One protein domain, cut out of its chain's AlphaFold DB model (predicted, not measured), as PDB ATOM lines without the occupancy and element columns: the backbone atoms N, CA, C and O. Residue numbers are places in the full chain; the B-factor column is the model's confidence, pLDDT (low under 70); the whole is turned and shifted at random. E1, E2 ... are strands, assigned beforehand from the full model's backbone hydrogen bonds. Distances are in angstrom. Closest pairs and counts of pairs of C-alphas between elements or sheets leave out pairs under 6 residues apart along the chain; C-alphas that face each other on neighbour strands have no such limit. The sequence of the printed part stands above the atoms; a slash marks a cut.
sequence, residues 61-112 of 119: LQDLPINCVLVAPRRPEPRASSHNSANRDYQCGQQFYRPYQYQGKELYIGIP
ATOM      1  N   LEU A  61     -17.597  -7.375  33.381       81.69
ATOM      2  CA  LEU A  61     -16.157  -7.175  33.425       81.69
ATOM      3  C   LEU A  61     -15.505  -7.857  32.227       81.69
ATOM      4  O   LEU A  61     -15.926  -8.933  31.806       81.69
ATOM      5  N   GLN A  62     -14.468  -7.230  31.679       85.12
ATOM      6  CA  GLN A  62     -13.650  -7.840  30.629       85.12
ATOM      7  C   GLN A  62     -12.578  -8.768  31.214       85.12
ATOM      8  O   GLN A  62     -12.095  -9.658  30.522       85.12
ATOM      9  N   ASP A  63     -12.226  -8.550  32.477       87.00
ATOM     10  CA  ASP A  63     -11.225  -9.262  33.255       87.00
ATOM     11  C   ASP A  63     -11.630  -9.314  34.738       87.00
ATOM     12  O   ASP A  63     -12.365  -8.463  35.245       87.00
ATOM     13  N   LEU A  64     -11.180 -10.352  35.443       87.56
ATOM     14  CA  LEU A  64     -11.426 -10.496  36.876       87.56
ATOM     15  C   LEU A  64     -10.393  -9.693  37.687       87.56
ATOM     16  O   LEU A  64      -9.204  -9.739  37.366       87.56
ATOM     17  N   PRO A  65     -10.807  -9.012  38.772       84.56
ATOM     18  CA  PRO A  65      -9.885  -8.383  39.709       84.56
ATOM     19  C   PRO A  65      -8.858  -9.359  40.299       84.56
ATOM     20  O   PRO A  65      -9.098 -10.561  40.437       84.56
ATOM     21  N   ILE A  66      -7.725  -8.815  40.745       81.56
ATOM     22  CA  ILE A  66      -6.716  -9.576  41.493       81.56
ATOM     23  C   ILE A  66      -7.371 -10.094  42.791       81.56
ATOM     24  O   ILE A  66      -7.995  -9.314  43.512       81.56
ATOM     25  N   ASN A  67      -7.212 -11.394  43.088       85.56
ATOM     26  CA  ASN A  67      -7.803 -12.153  44.216       85.56
ATOM     27  C   ASN A  67      -9.203 -12.773  44.012       85.56
ATOM     28  O   ASN A  67      -9.882 -13.083  44.993       85.56
ATOM     29  N   CYS A  68      -9.646 -13.000  42.777       90.19
ATOM     30  CA  CYS A  68     -10.839 -13.814  42.533       90.19
ATOM     31  C   CYS A  68     -10.524 -15.316  42.595       90.19
ATOM     32  O   CYS A  68      -9.538 -15.771  42.016       90.19
ATOM     33  N   VAL A  69     -11.378 -16.095  43.259       90.50
ATOM     34  CA  VAL A  69     -11.233 -17.555  43.372       90.50
ATOM     35  C   VAL A  69     -12.346 -18.272  42.629       90.50
ATOM     36  O   VAL A  69     -13.497 -17.840  42.652       90.50
ATOM     37  N   LEU A  70     -12.006 -19.380  41.975       88.12
ATOM     38  CA  LEU A  70     -12.997 -20.270  41.385       88.12
ATOM     39  C   LEU A  70     -13.770 -20.964  42.515       88.12
ATOM     40  O   LEU A  70     -13.167 -21.614  43.368       88.12
ATOM     41  N   VAL A  71     -15.094 -20.846  42.517       84.31
ATOM     42  CA  VAL A  71     -15.966 -21.556  43.453       84.31
ATOM     43  C   VAL A  71     -16.654 -22.710  42.738       84.31
ATOM     44  O   VAL A  71     -17.120 -22.582  41.606       84.31
ATOM     45  N   ALA A  72     -16.701 -23.867  43.398       68.38
ATOM     46  CA  ALA A  72     -17.421 -25.012  42.868       68.38
ATOM     47  C   ALA A  72     -18.919 -24.671  42.733       68.38
ATOM     48  O   ALA A  72     -19.479 -24.026  43.630       68.38
ATOM     49  N   PRO A  73     -19.584 -25.116  41.653       61.00
ATOM     50  CA  PRO A  73     -21.014 -24.906  41.467       61.00
ATOM     51  C   PRO A  73     -21.772 -25.584  42.616       61.00
ATOM     52  O   PRO A  73     -21.859 -26.809  42.687       61.00
ATOM     53  N   ARG A  74     -22.316 -24.796  43.552       55.28
ATOM     54  CA  ARG A  74     -23.069 -25.337  44.700       55.28
ATOM     55  C   ARG A  74     -24.491 -25.771  44.338       55.28
ATOM     56  O   ARG A  74     -25.108 -26.510  45.097       55.28
ATOM     57  N   ARG A  75     -25.011 -25.323  43.191       52.69
ATOM     58  CA  ARG A  75     -26.362 -25.634  42.715       52.69
ATOM     59  C   ARG A  75     -26.278 -26.155  41.277       52.69
ATOM     60  O   ARG A  75     -25.698 -25.469  40.437       52.69
ATOM     61  N   PRO A  76     -26.859 -27.321  40.957       52.84
ATOM     62  CA  PRO A  76     -27.129 -27.678  39.573       52.84
ATOM     63  C   PRO A  76     -28.242 -26.749  39.077       52.84
ATOM     64  O   PRO A  76     -29.418 -26.968  39.350       52.84
ATOM     65  N   GLU A  77     -27.877 -25.635  38.449       53.47
ATOM     66  CA  GLU A  77     -28.853 -24.665  37.959       53.47
ATOM     67  C   GLU A  77     -29.527 -25.233  36.691       53.47
ATOM     68  O   GLU A  77     -28.847 -25.455  35.686       53.47
ATOM     69  N   PRO A  78     -30.855 -25.464  36.677       51.56
ATOM     70  CA  PRO A  78     -31.534 -26.128  35.558       51.56
ATOM     71  C   PRO A  78     -31.611 -25.273  34.277       51.56
ATOM     72  O   PRO A  78     -32.160 -25.709  33.271       51.56
ATOM     73  N   ARG A  79     -31.062 -24.049  34.300       49.81
ATOM     74  CA  ARG A  79     -31.040 -23.079  33.191       49.81
ATOM     75  C   ARG A  79     -29.629 -22.715  32.708       49.81
ATOM     76  O   ARG A  79     -29.460 -21.695  32.046       49.81
ATOM     77  N   ALA A  80     -28.619 -23.550  32.959       51.31
ATOM     78  CA  ALA A  80     -27.269 -23.395  32.397       51.31
ATOM     79  C   ALA A  80     -27.196 -23.713  30.879       51.31
ATOM     80  O   ALA A  80     -26.255 -24.341  30.405       51.31
ATOM     81  N   SER A  81     -28.189 -23.289  30.088       45.41
ATOM     82  CA  SER A  81     -28.266 -23.531  28.640       45.41
ATOM     83  C   SER A  81     -27.483 -22.502  27.811       45.41
ATOM     84  O   SER A  81     -27.808 -22.275  26.645       45.41
ATOM     85  N   SER A  82     -26.481 -21.837  28.397       47.75
ATOM     86  CA  SER A  82     -25.560 -20.998  27.629       47.75
ATOM     87  C   SER A  82     -24.411 -21.867  27.132       47.75
ATOM     88  O   SER A  82     -23.662 -22.450  27.914       47.75
ATOM     89  N   HIS A  83     -24.328 -21.997  25.812       44.69
ATOM     90  CA  HIS A  83     -23.353 -22.793  25.077       44.69
ATOM     91  C   HIS A  83     -21.920 -22.331  25.443       44.69
ATOM     92  O   HIS A  83     -21.412 -21.383  24.858       44.69
ATOM     93  N   ASN A  84     -21.300 -23.011  26.424       49.19
ATOM     94  CA  ASN A  84     -19.910 -22.924  26.933       49.19
ATOM     95  C   ASN A  84     -19.615 -22.321  28.326       49.19
ATOM     96  O   ASN A  84     -18.458 -22.402  28.755       49.19
ATOM     97  N   SER A  85     -20.596 -21.833  29.093       53.03
ATOM     98  CA  SER A  85     -20.354 -21.402  30.484       53.03
ATOM     99  C   SER A  85     -20.296 -22.620  31.409       53.03
ATOM    100  O   SER A  85     -21.219 -22.898  32.169       53.03
ATOM    101  N   ALA A  86     -19.233 -23.412  31.297       54.81
ATOM    102  CA  ALA A  86     -19.053 -24.644  32.051       54.81
ATOM    103  C   ALA A  86     -18.904 -24.368  33.559       54.81
ATOM    104  O   ALA A  86     -17.781 -24.326  34.020       54.81
ATOM    105  N   ASN A  87     -19.987 -24.181  34.324       61.34
ATOM    106  CA  ASN A  87     -20.045 -24.271  35.798       61.34
ATOM    107  C   ASN A  87     -18.920 -23.565  36.600       61.34
ATOM    108  O   ASN A  87     -18.602 -23.965  37.719       61.34
ATOM    109  N   ARG A  88     -18.285 -22.539  36.030       76.25
ATOM    110  CA  ARG A  88     -17.189 -21.795  36.650       76.25
ATOM    111  C   ARG A  88     -17.768 -20.509  37.201       76.25
ATOM    112  O   ARG A  88     -17.897 -19.555  36.453       76.25
ATOM    113  N   ASP A  89     -18.107 -20.474  38.477       85.94
ATOM    114  CA  ASP A  89     -18.416 -19.206  39.131       85.94
ATOM    115  C   ASP A  89     -17.150 -18.721  39.857       85.94
ATOM    116  O   ASP A  89     -16.365 -19.517  40.376       85.94
ATOM    117  N   TYR A  90     -16.914 -17.414  39.857       88.88
ATOM    118  CA  TYR A  90     -15.779 -16.776  40.519       88.88
ATOM    119  C   TYR A  90     -16.274 -15.888  41.649       88.88
ATOM    120  O   TYR A  90     -17.213 -15.116  41.468       88.88
ATOM    121  N   GLN A  91     -15.621 -15.963  42.802       90.62
ATOM    122  CA  GLN A  91     -15.884 -15.093  43.938       90.62
ATOM    123  C   GLN A  91     -14.741 -14.090  44.098       90.62
ATOM    124  O   GLN A  91     -13.587 -14.474  44.268       90.62
ATOM    125  N   CYS A  92     -15.080 -12.804  44.086       90.44
ATOM    126  CA  CYS A  92     -14.170 -11.684  44.302       90.44
ATOM    127  C   CYS A  92     -14.656 -10.903  45.534       90.44
ATOM    128  O   CYS A  92     -15.556 -10.062  45.444       90.44
ATOM    129  N   GLY A  93     -14.122 -11.223  46.715       88.62
ATOM    130  CA  GLY A  93     -14.644 -10.699  47.982       88.62
ATOM    131  C   GLY A  93     -16.088 -11.155  48.233       88.62
ATOM    132  O   GLY A  93     -16.333 -12.337  48.467       88.62
ATOM    133  N   GLN A  94     -17.039 -10.218  48.181       86.25
ATOM    134  CA  GLN A  94     -18.484 -10.472  48.342       86.25
ATOM    135  C   GLN A  94     -19.251 -10.491  47.007       86.25
ATOM    136  O   GLN A  94     -20.473 -10.616  46.990       86.25
ATOM    137  N   GLN A  95     -18.551 -10.316  45.883       87.81
ATOM    138  CA  GLN A  95     -19.142 -10.299  44.547       87.81
ATOM    139  C   GLN A  95     -18.900 -11.632  43.852       87.81
ATOM    140  O   GLN A  95     -17.842 -12.240  44.012       87.81
ATOM    141  N   PHE A  96     -19.876 -12.064  43.061       87.62
ATOM    142  CA  PHE A  96     -19.817 -13.311  42.318       87.62
ATOM    143  C   PHE A  96     -19.938 -13.015  40.830       87.62
ATOM    144  O   PHE A  96     -20.676 -12.115  40.431       87.62
ATOM    145  N   TYR A  97     -19.206 -13.766  40.016       88.44
ATOM    146  CA  TYR A  97     -19.094 -13.546  38.583       88.44
ATOM    147  C   TYR A  97     -19.142 -14.856  37.813       88.44
ATOM    148  O   TYR A  97     -18.524 -15.838  38.216       88.44
ATOM    149  N   ARG A  98     -19.808 -14.846  36.659       86.81
ATOM    150  CA  ARG A  98     -19.883 -15.987  35.743       86.81
ATOM    151  C   ARG A  98     -19.271 -15.633  34.383       86.81
ATOM    152  O   ARG A  98     -19.604 -14.569  33.858       86.81
ATOM    153  N   PRO A  99     -18.406 -16.482  33.801       88.19
ATOM    154  CA  PRO A  99     -17.817 -16.271  32.491       88.19
ATOM    155  C   PRO A  99     -18.822 -16.576  31.372       88.19
ATOM    156  O   PRO A  99     -19.540 -17.580  31.395       88.19
ATOM    157  N   TYR A 100     -18.823 -15.716  30.364       83.50
ATOM    158  CA  TYR A 100     -19.585 -15.814  29.128       83.50
ATOM    159  C   TYR A 100     -18.656 -15.539  27.957       83.50
ATOM    160  O   TYR A 100     -17.917 -14.559  27.961       83.50
ATOM    161  N   GLN A 101     -18.710 -16.377  26.930       83.62
ATOM    162  CA  GLN A 101     -17.985 -16.119  25.692       83.62
ATOM    163  C   GLN A 101     -18.851 -15.273  24.763       83.62
ATOM    164  O   GLN A 101     -19.943 -15.680  24.367       83.62
ATOM    165  N   TYR A 102     -18.361 -14.090  24.412       81.62
ATOM    166  CA  TYR A 102     -19.045 -13.147  23.538       81.62
ATOM    167  C   TYR A 102     -18.065 -12.606  22.498       81.62
ATOM    168  O   TYR A 102     -17.024 -12.053  22.843       81.62
ATOM    169  N   GLN A 103     -18.382 -12.793  21.211       85.50
ATOM    170  CA  GLN A 103     -17.545 -12.358  20.079       85.50
ATOM    171  C   GLN A 103     -16.073 -12.823  20.164       85.50
ATOM    172  O   GLN A 103     -15.155 -12.099  19.792       85.50
ATOM    173  N   GLY A 104     -15.837 -14.038  20.671       84.62
ATOM    174  CA  GLY A 104     -14.489 -14.603  20.816       84.62
ATOM    175  C   GLY A 104     -13.696 -14.086  22.022       84.62
ATOM    176  O   GLY A 104     -12.510 -14.388  22.133       84.62
ATOM    177  N   LYS A 105     -14.331 -13.331  22.927       84.50
ATOM    178  CA  LYS A 105     -13.747 -12.855  24.184       84.50
ATOM    179  C   LYS A 105     -14.532 -13.386  25.385       84.50
ATOM    180  O   LYS A 105     -15.763 -13.393  25.366       84.50
ATOM    181  N   GLU A 106     -13.826 -13.780  26.446       85.75
ATOM    182  CA  GLU A 106     -14.456 -14.127  27.725       85.75
ATOM    183  C   GLU A 106     -14.794 -12.841  28.498       85.75
ATOM    184  O   GLU A 106     -13.947 -11.964  28.666       85.75
ATOM    185  N   LEU A 107     -16.044 -12.720  28.935       87.62
ATOM    186  CA  LEU A 107     -16.575 -11.636  29.759       87.62
ATOM    187  C   LEU A 107     -17.131 -12.220  31.055       87.62
ATOM    188  O   LEU A 107     -17.659 -13.326  31.057       87.62
ATOM    189  N   TYR A 108     -17.088 -11.462  32.143       88.94
ATOM    190  CA  TYR A 108     -17.558 -11.902  33.453       88.94
ATOM    191  C   TYR A 108     -18.761 -11.073  33.889       88.94
ATOM    192  O   TYR A 108     -18.655  -9.866  34.093       88.94
ATOM    193  N   ILE A 109     -19.916 -11.715  34.043       86.38
ATOM    194  CA  ILE A 109     -21.165 -11.051  34.422       86.38
ATOM    195  C   ILE A 109     -21.417 -11.271  35.910       86.38
ATOM    196  O   ILE A 109     -21.339 -12.402  36.389       86.38
ATOM    197  N   GLY A 110     -21.717 -10.191  36.634       85.62
ATOM    198  CA  GLY A 110     -22.076 -10.246  38.050       85.62
ATOM    199  C   GLY A 110     -23.335 -11.083  38.298       85.62
ATOM    200  O   GLY A 110     -24.372 -10.850  37.678       85.62
ATOM    201  N   ILE A 111     -23.248 -12.033  39.226       82.25
ATOM    202  CA  ILE A 111     -24.351 -12.892  39.674       82.25
ATOM    203  C   ILE A 111     -24.621 -12.663  41.171       82.25
ATOM    204  O   ILE A 111     -23.728 -12.218  41.900       82.25
ATOM    205  N   PRO A 112     -25.848 -12.927  41.657       81.06
ATOM    206  CA  PRO A 112     -26.128 -12.874  43.086       81.06
ATOM    207  C   PRO A 112     -25.296 -13.906  43.854       81.06
ATOM    208  O   PRO A 112     -24.923 -14.950  43.315       81.06
TER     209      PRO A 112
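This is residues 61 to 112 of the 119 residues of an uncharacterized protein of Shewanella sp. SNU WT4 (UniProt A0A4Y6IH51). One strongly twisted sheet of four strands, a meander in which each strand is the antiparallel neighbour of the one before, runs from the short E1 and E2 to the long hairpin of E3 and E4, and a wide loop, residues 72 to 88, links E1 to E2. The printed part has 52 residues, no named helix, and strands in the order E1 E2 E3 E4 along the chain and across the sheet. It is all strand, with 22 residues in named elements, under half; compact, radius of gyration of the C-alphas 10.9 A; and flat, 28 by 28 by 15 A.

Inner strand E3, residues 95 to 102, and edge strand E4, residues 105 to 111, are antiparallel at 147 degrees; N 100 and O 107 are 2.7 A apart, within hydrogen-bond range. E2, residues 89 to 92, pairs with E3 at 131 degrees, N 90 to O 97 2.8 A. Edge strand E1, residues 69 to 71, pairs with E2 at 139 degrees, N 71 to O 89 2.8 A. E1 and E4 are apart.

E1 begins at C-alpha 69 (-11.233, -17.555, 43.372). E3 is 21.2 A long; E4, 18.8 A, ends at C-alpha 111 (-24.351, -12.892, 39.674).

The farthest C-alphas, of Ile 66 and Pro 78, are 30.4 A apart. The printed part has no cut. The link E1 to E2 is long; residues 72 to 87 have pLDDT under 70.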